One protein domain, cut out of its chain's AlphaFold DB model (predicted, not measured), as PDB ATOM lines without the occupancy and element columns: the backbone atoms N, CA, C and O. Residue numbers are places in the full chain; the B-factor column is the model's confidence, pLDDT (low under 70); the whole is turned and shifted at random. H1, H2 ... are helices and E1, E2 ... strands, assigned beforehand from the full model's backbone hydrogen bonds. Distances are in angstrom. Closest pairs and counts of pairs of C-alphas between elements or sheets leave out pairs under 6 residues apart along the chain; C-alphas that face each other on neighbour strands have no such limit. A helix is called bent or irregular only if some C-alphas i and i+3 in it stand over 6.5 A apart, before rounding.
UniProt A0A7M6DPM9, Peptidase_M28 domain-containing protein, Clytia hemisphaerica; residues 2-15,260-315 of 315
ATOM      1  N   TYR A   2     -22.715  30.236  35.104       97.62
ATOM      2  CA  TYR A   2     -21.604  30.289  34.131       97.62
ATOM      3  C   TYR A   2     -21.479  29.023  33.260       97.62
ATOM      4  O   TYR A   2     -21.538  29.100  32.035       97.62
ATOM      5  N   ASP A   3     -21.410  27.845  33.888       98.00
ATOM      6  CA  ASP A   3     -21.274  26.574  33.158       98.00
ATOM      7  C   ASP A   3     -22.495  26.247  32.297       98.00
ATOM      8  O   ASP A   3     -22.368  25.657  31.224       98.00
ATOM      9  N   ARG A   4     -23.685  26.679  32.728       97.62
ATOM     10  CA  ARG A   4     -24.915  26.517  31.948       97.62
ATOM     11  C   ARG A   4     -24.860  27.369  30.685       97.62
ATOM     12  O   ARG A   4     -25.041  26.813  29.607       97.62
ATOM     13  N   PHE A   5     -24.499  28.651  30.788       97.94
ATOM     14  CA  PHE A   5     -24.273  29.501  29.610       97.94
ATOM     15  C   PHE A   5     -23.258  28.879  28.647       97.94
ATOM     16  O   PHE A   5     -23.546  28.758  27.455       97.94
ATOM     17  N   LYS A   6     -22.127  28.382  29.168       97.31
ATOM     18  CA  LYS A   6     -21.128  27.667  28.360       97.31
ATOM     19  C   LYS A   6     -21.732  26.463  27.630       97.31
ATOM     20  O   LYS A   6     -21.530  26.305  26.431       97.31
ATOM     21  N   SER A   7     -22.506  25.628  28.328       97.12
ATOM     22  CA  SER A   7     -23.150  24.443  27.736       97.12
ATOM     23  C   SER A   7     -24.180  24.797  26.651       97.12
ATOM     24  O   SER A   7     -24.355  24.064  25.670       97.12
ATOM     25  N   TYR A   8     -24.821  25.959  26.778       97.38
ATOM     26  CA  TYR A   8     -25.798  26.455  25.812       97.38
ATOM     27  C   TYR A   8     -25.137  27.074  24.574       97.38
ATOM     28  O   TYR A   8     -25.795  27.196  23.550       97.38
ATOM     29  N   GLY A   9     -23.828  27.346  24.605       96.12
ATOM     30  CA  GLY A   9     -23.077  27.911  23.478       96.12
ATOM     31  C   GLY A   9     -22.859  29.423  23.560       96.12
ATOM     32  O   GLY A   9     -22.490  30.029  22.561       96.12
ATOM     33  N   PHE A  10     -23.080  30.028  24.729       97.44
ATOM     34  CA  PHE A  10     -22.704  31.416  24.997       97.44
ATOM     35  C   PHE A  10     -21.214  31.489  25.356       97.44
ATOM     36  O   PHE A  10     -20.630  30.504  25.814       97.44
ATOM     37  N   GLU A  11     -20.621  32.671  25.215       97.06
ATOM     38  CA  GLU A  11     -19.311  33.041  25.755       97.06
ATOM     39  C   GLU A  11     -19.509  33.661  27.152       97.06
ATOM     40  O   GLU A  11     -19.918  34.822  27.248       97.06
ATOM     41  N   PRO A  12     -19.316  32.909  28.254       97.69
ATOM     42  CA  PRO A  12     -19.563  33.437  29.587       97.69
ATOM     43  C   PRO A  12     -18.358  34.194  30.158       97.69
ATOM     44  O   PRO A  12     -17.203  33.831  29.935       97.69
ATOM     45  N   SER A  13     -18.634  35.200  30.983       97.81
ATOM     46  CA  SER A  13     -17.640  35.987  31.713       97.81
ATOM     47  C   SER A  13     -18.120  36.323  33.127       97.81
ATOM     48  O   SER A  13     -19.319  36.408  33.410       97.81
ATOM     49  N   PHE A  14     -17.162  36.530  34.033       97.38
ATOM     50  CA  PHE A  14     -17.426  37.076  35.363       97.38
ATOM     51  C   PHE A  14     -17.065  38.555  35.412       97.38
ATOM     52  O   PHE A  14     -15.977  38.955  34.997       97.38
ATOM     53  N   HIS A  15     -17.954  39.354  35.993       96.19
ATOM     54  CA  HIS A  15     -17.715  40.768  36.255       96.19
ATOM     55  C   HIS A  15     -17.842  41.019  37.755       96.19
ATOM     56  O   HIS A  15     -18.946  41.083  38.291       96.19
ATOM     57  N   ASP A 260     -17.318  41.512  48.032       94.62
ATOM     58  CA  ASP A 260     -17.224  41.223  46.611       94.62
ATOM     59  C   ASP A 260     -18.548  40.655  46.093       94.62
ATOM     60  O   ASP A 260     -19.037  39.627  46.562       94.62
ATOM     61  N   ILE A 261     -19.104  41.313  45.083       95.81
ATOM     62  CA  ILE A 261     -20.254  40.846  44.316       95.81
ATOM     63  C   ILE A 261     -19.815  40.462  42.908       95.81
ATOM     64  O   ILE A 261     -18.809  40.947  42.376       95.81
ATOM     65  N   ARG A 262     -20.589  39.584  42.276       96.31
ATOM     66  CA  ARG A 262     -20.260  39.028  40.968       96.31
ATOM     67  C   ARG A 262     -21.485  38.968  40.082       96.31
ATOM     68  O   ARG A 262     -22.438  38.260  40.386       96.31
ATOM     69  N   ASN A 263     -21.369  39.589  38.917       97.69
ATOM     70  CA  ASN A 263     -22.284  39.356  37.813       97.69
ATOM     71  C   ASN A 263     -21.742  38.231  36.928       97.69
ATOM     72  O   ASN A 263     -20.530  38.123  36.700       97.69
ATOM     73  N   VAL A 264     -22.652  37.410  36.409       98.00
ATOM     74  CA  VAL A 264     -22.361  36.400  35.388       98.00
ATOM     75  C   VAL A 264     -23.010  36.861  34.094       98.00
ATOM     76  O   VAL A 264     -24.230  36.968  34.021       98.00
ATOM     77  N   CYS A 265     -22.202  37.130  33.077       97.94
ATOM     78  CA  CYS A 265     -22.690  37.533  31.764       97.94
ATOM     79  C   CYS A 265     -22.452  36.394  30.774       97.94
ATOM     80  O   CYS A 265     -21.428  35.722  30.847       97.94
ATOM     81  N   GLY A 266     -23.400  36.160  29.869       97.19
ATOM     82  CA  GLY A 266     -23.246  35.249  28.738       97.19
ATOM     83  C   GLY A 266     -23.464  36.018  27.446       97.19
ATOM     84  O   GLY A 266     -24.492  36.677  27.302       97.19
ATOM     85  N   PHE A 267     -22.515  35.943  26.516       96.69
ATOM     86  CA  PHE A 267     -22.604  36.635  25.234       96.69
ATOM     87  C   PHE A 267     -22.897  35.661  24.091       96.69
ATOM     88  O   PHE A 267     -22.289  34.595  24.005       96.69
ATOM     89  N   LEU A 268     -23.825  36.031  23.209       94.94
ATOM     90  CA  LEU A 268     -24.120  35.309  21.974       94.94
ATOM     91  C   LEU A 268     -23.885  36.264  20.804       94.94
ATOM     92  O   LEU A 268     -24.606  37.249  20.646       94.94
ATOM     93  N   LYS A 269     -22.844  36.010  20.010       93.25
ATOM     94  CA  LYS A 269     -22.390  36.962  18.994       93.25
ATOM     95  C   LYS A 269     -23.366  37.038  17.817       93.25
ATOM     96  O   LYS A 269     -23.660  36.033  17.169       93.25
ATOM     97  N   GLY A 270     -23.828  38.250  17.510       93.31
ATOM     98  CA  GLY A 270     -24.662  38.518  16.342       93.31
ATOM     99  C   GLY A 270     -23.926  38.244  15.027       93.31
ATOM    100  O   GLY A 270     -22.737  38.535  14.895       93.31
ATOM    101  N   LYS A 271     -24.641  37.698  14.036       92.25
ATOM    102  CA  LYS A 271     -24.069  37.367  12.719       92.25
ATOM    103  C   LYS A 271     -23.788  38.604  11.856       92.25
ATOM    104  O   LYS A 271     -22.775  38.630  11.167       92.25
ATOM    105  N   TYR A 272     -24.690  39.586  11.874       95.12
ATOM    106  CA  TYR A 272     -24.628  40.764  10.996       95.12
ATOM    107  C   TYR A 272     -24.195  42.034  11.735       95.12
ATOM    108  O   TYR A 272     -23.342  42.757  11.236       95.12
ATOM    109  N   GLU A 273     -24.730  42.267  12.936       97.00
ATOM    110  CA  GLU A 273     -24.463  43.467  13.744       97.00
ATOM    111  C   GLU A 273     -23.904  43.084  15.130       97.00
ATOM    112  O   GLU A 273     -24.588  43.231  16.142       97.00
ATOM    113  N   PRO A 274     -22.679  42.523  15.216       95.56
ATOM    114  CA  PRO A 274     -22.099  42.074  16.487       95.56
ATOM    115  C   PRO A 274     -21.799  43.212  17.480       95.56
ATOM    116  O   PRO A 274     -21.487  42.936  18.636       95.56
ATOM    117  N   ASP A 275     -21.869  44.470  17.043       97.12
ATOM    118  CA  ASP A 275     -21.690  45.696  17.829       97.12
ATOM    119  C   ASP A 275     -23.021  46.308  18.318       97.12
ATOM    120  O   ASP A 275     -23.034  47.398  18.897       97.12
ATOM    121  N   ARG A 276     -24.156  45.636  18.081       97.69
ATOM    122  CA  ARG A 276     -25.478  46.014  18.600       97.69
ATOM    123  C   ARG A 276     -25.908  45.023  19.674       97.69
ATOM    124  O   ARG A 276     -25.973  43.819  19.440       97.69
ATOM    125  N   TYR A 277     -26.215  45.539  20.861       96.88
ATOM    126  CA  TYR A 277     -26.533  44.712  22.021       96.88
ATOM    127  C   TYR A 277     -28.032  44.691  22.298       96.88
ATOM    128  O   TYR A 277     -28.657  45.734  22.478       96.88
ATOM    129  N   VAL A 278     -28.583  43.484  22.411       97.38
ATOM    130  CA  VAL A 278     -29.864  43.237  23.077       97.38
ATOM    131  C   VAL A 278     -29.540  42.579  24.408       97.38
ATOM    132  O   VAL A 278     -28.909  41.524  24.440       97.38
ATOM    133  N   MET A 279     -29.922  43.224  25.509       97.31
ATOM    134  CA  MET A 279     -29.598  42.759  26.855       97.31
ATOM    135  C   MET A 279     -30.839  42.178  27.529       97.31
ATOM    136  O   MET A 279     -31.870  42.839  27.618       97.31
ATOM    137  N   LEU A 280     -30.707  40.953  28.032       97.75
ATOM    138  CA  LEU A 280     -31.654  40.316  28.941       97.75
ATOM    139  C   LEU A 280     -30.914  40.040  30.250       97.75
ATOM    140  O   LEU A 280     -29.852  39.420  30.231       97.75
ATOM    141  N   GLY A 281     -31.459  40.509  31.367       97.38
ATOM    142  CA  GLY A 281     -30.845  40.349  32.679       97.38
ATOM    143  C   GLY A 281     -31.877  40.058  33.758       97.38
ATOM    144  O   GLY A 281     -33.016  40.509  33.677       97.38
ATOM    145  N   ASN A 282     -31.444  39.313  34.770       98.25
ATOM    146  CA  ASN A 282     -32.168  39.040  36.003       98.25
ATOM    147  C   ASN A 282     -31.145  39.030  37.144       98.25
ATOM    148  O   ASN A 282     -30.057  38.473  36.969       98.25
ATOM    149  N   HIS A 283     -31.463  39.632  38.290       97.62
ATOM    150  CA  HIS A 283     -30.620  39.483  39.483       97.62
ATOM    151  C   HIS A 283     -30.734  38.054  40.039       97.62
ATOM    152  O   HIS A 283     -31.613  37.301  39.641       97.62
ATOM    153  N   VAL A 284     -29.813  37.622  40.892       95.50
ATOM    154  CA  VAL A 284     -29.792  36.227  41.389       95.50
ATOM    155  C   VAL A 284     -29.730  36.151  42.907       95.50
ATOM    156  O   VAL A 284     -30.093  35.137  43.492       95.50
ATOM    157  N   ASP A 285     -29.264  37.224  43.536       94.12
ATOM    158  CA  ASP A 285     -29.302  37.414  44.972       94.12
ATOM    159  C   ASP A 285     -30.745  37.532  45.471       94.12
ATOM    160  O   ASP A 285     -31.635  38.027  44.776       94.12
ATOM    161  N   ALA A 286     -30.951  37.067  46.699       93.38
ATOM    162  CA  ALA A 286     -32.224  37.091  47.393       93.38
ATOM    163  C   ALA A 286     -32.010  37.374  48.884       93.38
ATOM    164  O   ALA A 286     -30.916  37.202  49.417       93.38
ATOM    165  N   TRP A 287     -33.076  37.804  49.562       92.44
ATOM    166  CA  TRP A 287     -33.050  38.066  51.006       92.44
ATOM    167  C   TRP A 287     -33.030  36.799  51.867       92.44
ATOM    168  O   TRP A 287     -32.473  36.822  52.961       92.44
ATOM    169  N   VAL A 288     -33.687  35.742  51.385       89.81
ATOM    170  CA  VAL A 288     -33.761  34.398  51.988       89.81
ATOM    171  C   VAL A 288     -33.739  33.398  50.813       89.81
ATOM    172  O   VAL A 288     -32.928  33.573  49.909       89.81
ATOM    173  N   ASN A 289     -34.659  32.431  50.713       88.44
ATOM    174  CA  ASN A 289     -34.684  31.441  49.622       88.44
ATOM    175  C   ASN A 289     -34.952  32.057  48.236       88.44
ATOM    176  O   ASN A 289     -34.559  31.505  47.213       88.44
ATOM    177  N   GLY A 290     -35.678  33.179  48.185       91.44
ATOM    178  CA  GLY A 290     -35.900  33.937  46.953       91.44
ATOM    179  C   GLY A 290     -36.603  33.180  45.831       91.44
ATOM    180  O   GLY A 290     -36.318  33.430  44.661       91.44
ATOM    181  N   ALA A 291     -37.490  32.236  46.160       92.19
ATOM    182  CA  ALA A 291     -38.163  31.385  45.174       92.19
ATOM    183  C   ALA A 291     -38.902  32.205  44.101       92.19
ATOM    184  O   ALA A 291     -38.799  31.920  42.908       92.19
ATOM    185  N   VAL A 292     -39.601  33.263  44.521       94.75
ATOM    186  CA  VAL A 292     -40.225  34.233  43.613       94.75
ATOM    187  C   VAL A 292     -39.194  35.282  43.200       94.75
ATOM    188  O   VAL A 292     -38.785  35.316  42.040       94.75
ATOM    189  N   ASP A 293     -38.746  36.095  44.150       95.19
ATOM    190  CA  ASP A 293     -37.782  37.173  43.945       95.19
ATOM    191  C   ASP A 293     -36.393  36.742  44.458       95.19
ATOM    192  O   ASP A 293     -36.201  36.644  45.669       95.19
ATOM    193  N   ALA A 294     -35.411  36.397  43.616       95.62
ATOM    194  CA  ALA A 294     -35.330  36.570  42.154       95.62
ATOM    195  C   ALA A 294     -35.492  35.283  41.322       95.62
ATOM    196  O   ALA A 294     -35.419  35.312  40.084       95.62
ATOM    197  N   THR A 295     -35.560  34.123  41.981       95.75
ATOM    198  CA  THR A 295     -35.227  32.824  41.368       95.75
ATOM    199  C   THR A 295     -36.202  32.426  40.266       95.75
ATOM    200  O   THR A 295     -35.794  31.800  39.282       95.75
ATOM    201  N   SER A 296     -37.467  32.843  40.356       97.69
ATOM    202  CA  SER A 296     -38.445  32.624  39.287       97.69
ATOM    203  C   SER A 296     -38.011  33.287  37.972       97.69
ATOM    204  O   SER A 296     -37.979  32.636  36.926       97.69
ATOM    205  N   GLY A 297     -37.556  34.543  38.027       98.12
ATOM    206  CA  GLY A 297     -37.006  35.261  36.878       98.12
ATOM    207  C   GLY A 297     -35.684  34.665  36.394       98.12
ATOM    208  O   GLY A 297     -35.464  34.534  35.188       98.12
ATOM    209  N   THR A 298     -34.839  34.196  37.320       97.75
ATOM    210  CA  THR A 298     -33.586  33.506  36.971       97.75
ATOM    211  C   THR A 298     -33.892  32.243  36.175       97.75
ATOM    212  O   THR A 298     -33.260  31.987  35.153       97.75
ATOM    213  N   THR A 299     -34.898  31.477  36.596       97.56
ATOM    214  CA  THR A 299     -35.330  30.246  35.925       97.56
ATOM    215  C   THR A 299     -35.784  30.531  34.495       97.56
ATOM    216  O   THR A 299     -35.302  29.892  33.560       97.56
ATOM    217  N   VAL A 300     -36.636  31.545  34.306       98.44
ATOM    218  CA  VAL A 300     -37.106  31.967  32.977       98.44
ATOM    219  C   VAL A 300     -35.942  32.423  32.092       98.44
ATOM    220  O   VAL A 300     -35.819  31.965  30.956       98.44
ATOM    221  N   MET A 301     -35.047  33.274  32.604       98.06
ATOM    222  CA  MET A 301     -33.876  33.752  31.859       98.06
ATOM    223  C   MET A 301     -32.972  32.594  31.415       98.06
ATOM    224  O   MET A 301     -32.504  32.570  30.274       98.06
ATOM    225  N   MET A 302     -32.736  31.622  32.299       98.12
ATOM    226  CA  MET A 302     -31.898  30.461  31.996       98.12
ATOM    227  C   MET A 302     -32.510  29.558  30.921       98.12
ATOM    228  O   MET A 302     -31.767  29.014  30.103       98.12
ATOM    229  N   GLU A 303     -33.834  29.421  30.889       98.38
ATOM    230  CA  GLU A 303     -34.527  28.630  29.869       98.38
ATOM    231  C   GLU A 303     -34.560  29.339  28.508       98.38
ATOM    232  O   GLU A 303     -34.302  28.713  27.477       98.38
ATOM    233  N   ILE A 304     -34.758  30.663  28.490       98.25
ATOM    234  CA  ILE A 304     -34.609  31.474  27.271       98.25
ATOM    235  C   ILE A 304     -33.192  31.322  26.708       98.25
ATOM    236  O   ILE A 304     -33.021  31.075  25.514       98.25
ATOM    237  N   ALA A 305     -32.168  31.415  27.564       97.75
ATOM    238  CA  ALA A 305     -30.784  31.224  27.148       97.75
ATOM    239  C   ALA A 305     -30.553  29.822  26.562       97.75
ATOM    240  O   ALA A 305     -29.909  29.699  25.522       97.75
ATOM    241  N   ARG A 306     -31.116  28.765  27.164       97.94
ATOM    242  CA  ARG A 306     -31.033  27.399  26.622       97.94
ATOM    243  C   ARG A 306     -31.620  27.321  25.212       97.94
ATOM    244  O   ARG A 306     -30.936  26.862  24.297       97.94
ATOM    245  N   ALA A 307     -32.849  27.806  25.029       97.69
ATOM    246  CA  ALA A 307     -33.553  27.758  23.751       97.69
ATOM    247  C   ALA A 307     -32.842  28.570  22.652       97.69
ATOM    248  O   ALA A 307     -32.685  28.090  21.527       97.69
ATOM    249  N   LEU A 308     -32.359  29.777  22.976       96.38
ATOM    250  CA  LEU A 308     -31.579  30.602  22.046       96.38
ATOM    251  C   LEU A 308     -30.252  29.938  21.674       96.38
ATOM    252  O   LEU A 308     -29.880  29.933  20.503       96.38
ATOM    253  N   GLY A 309     -29.564  29.343  22.648       96.00
ATOM    254  CA  GLY A 309     -28.324  28.606  22.422       96.00
ATOM    255  C   GLY A 309     -28.508  27.403  21.494       96.00
ATOM    256  O   GLY A 309     -27.704  27.183  20.589       96.00
ATOM    257  N   GLU A 310     -29.601  26.651  21.655       94.75
ATOM    258  CA  GLU A 310     -29.959  25.550  20.751       94.75
ATOM    259  C   GLU A 310     -30.231  26.030  19.327       94.75
ATOM    260  O   GLU A 310     -29.708  25.440  18.382       94.75
ATOM    261  N   LYS A 311     -30.989  27.121  19.161       94.12
ATOM    262  CA  LYS A 311     -31.241  27.699  17.834       94.12
ATOM    263  C   LYS A 311     -29.984  28.261  17.188       94.12
ATOM    264  O   LYS A 311     -29.755  28.019  16.011       94.12
ATOM    265  N   HIS A 312     -29.120  28.919  17.953       90.75
ATOM    266  CA  HIS A 312     -27.860  29.443  17.434       90.75
ATOM    267  C   HIS A 312     -26.951  28.346  16.863       90.75
ATOM    268  O   HIS A 312     -26.284  28.562  15.853       90.75
ATOM    269  N   LYS A 313     -26.960  27.148  17.465       87.25
ATOM    270  CA  LYS A 313     -26.206  25.985  16.969       87.25
ATOM    271  C   LYS A 313     -26.736  25.447  15.634       87.25
ATOM    272  O   LYS A 313     -25.966  24.834  14.900       87.25
ATOM    273  N   THR A 314     -28.019  25.643  15.324       88.56
ATOM    274  CA  THR A 314     -28.648  25.137  14.089       88.56
ATOM    275  C   THR A 314     -28.636  26.126  12.920       88.56
ATOM    276  O   THR A 314     -29.004  25.729  11.815       88.56
ATOM    277  N   GLY A 315     -28.177  27.365  13.140       70.75
ATOM    278  CA  GLY A 315     -28.248  28.457  12.157       70.75
ATOM    279  C   GLY A 315     -29.640  29.058  12.015       70.75
ATOM    280  O   GLY A 315     -29.792  29.863  11.070       70.75
TER     281      GLY A 315
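What this domain is: This is residues 2 to 15 and 260 to 315 of the 315 residues of the protein "Peptidase_M28 domain-containing protein" of Clytia hemisphaerica (UniProt A0A7M6DPM9). A long helix, H2, runs along much of the length of the domain, with a two-stranded antiparallel ribbon, E1 and E2, and a short helix, H1, making the rest of the named structure. H1 packs on the ribbon and on a part of H2, residues 305 to 310, while a long unnamed stretch, residues 268 to 290, leaves E2, turns round and runs back lengthwise to the beginning of H2. The printed part has 70 residues with two named helices and two named strands, in the order H1, E1, E2, H2, and its class is mixed, helices and strands. It is only just compact, close to loose, with a radius of gyration of the C-alphas of 13.2 A, and its elongated outline spans 42 by 24 by 20 A.

How they stand to each other: H1, residues 2 to 8, is followed after a tight link by E1, residues 11 to 15. The closest C-alphas of these two are those of Tyr 2 and Pro 12, 5.9 A apart. E2, residues 260 to 267, is the antiparallel neighbour of E1, with 160 degrees between their directions. N 11 and O 267 are 2.8 A apart and N 265 and O 13 are 3.0 A apart, both within hydrogen-bond range. The closest C-alphas of H1 and E2 are those of Phe 5 and Gly 266, 5.9 A apart. H2, residues 291 to 314, touches H1 with its residues 305 to 310 alone; the closest C-alphas are those of Tyr 8 and Gly 309, 4.7 A apart. The two helices run the same way at a steep tilt of 39 degrees. E1 and H2 are apart. In H1 every O i to N i+4 pair is within hydrogen-bond range, and in H2 18 of 20 are.

Where its parts are: H1 begins at C-alpha 2, at (-21.604, 30.289, 34.131), and measures 10.1 A from first to last C-alpha. E1 measures 13.1 A and E2 22.5 A; E2 ends at C-alpha 267, at (-22.604, 36.635, 25.234). H2 measures 33.1 A and ends at C-alpha 314, at (-28.648, 25.137, 14.089). It is irregular, but only just: C-alphas 291 and 294 are 6.6 A apart.

The domain as a whole: The two C-alphas farthest apart are those of Tyr 272 and Val 288, at 42.5 A, both in the long link of 23 residues from E2 to H2. Residues 16 to 259 are not printed, and C-alphas 15 and 260 are 10.4 A apart across the cut. The printed part ends at Gly 315, the chain's last residue. The mean pLDDT of the printed part is 95.6, and no printed residue is under 70.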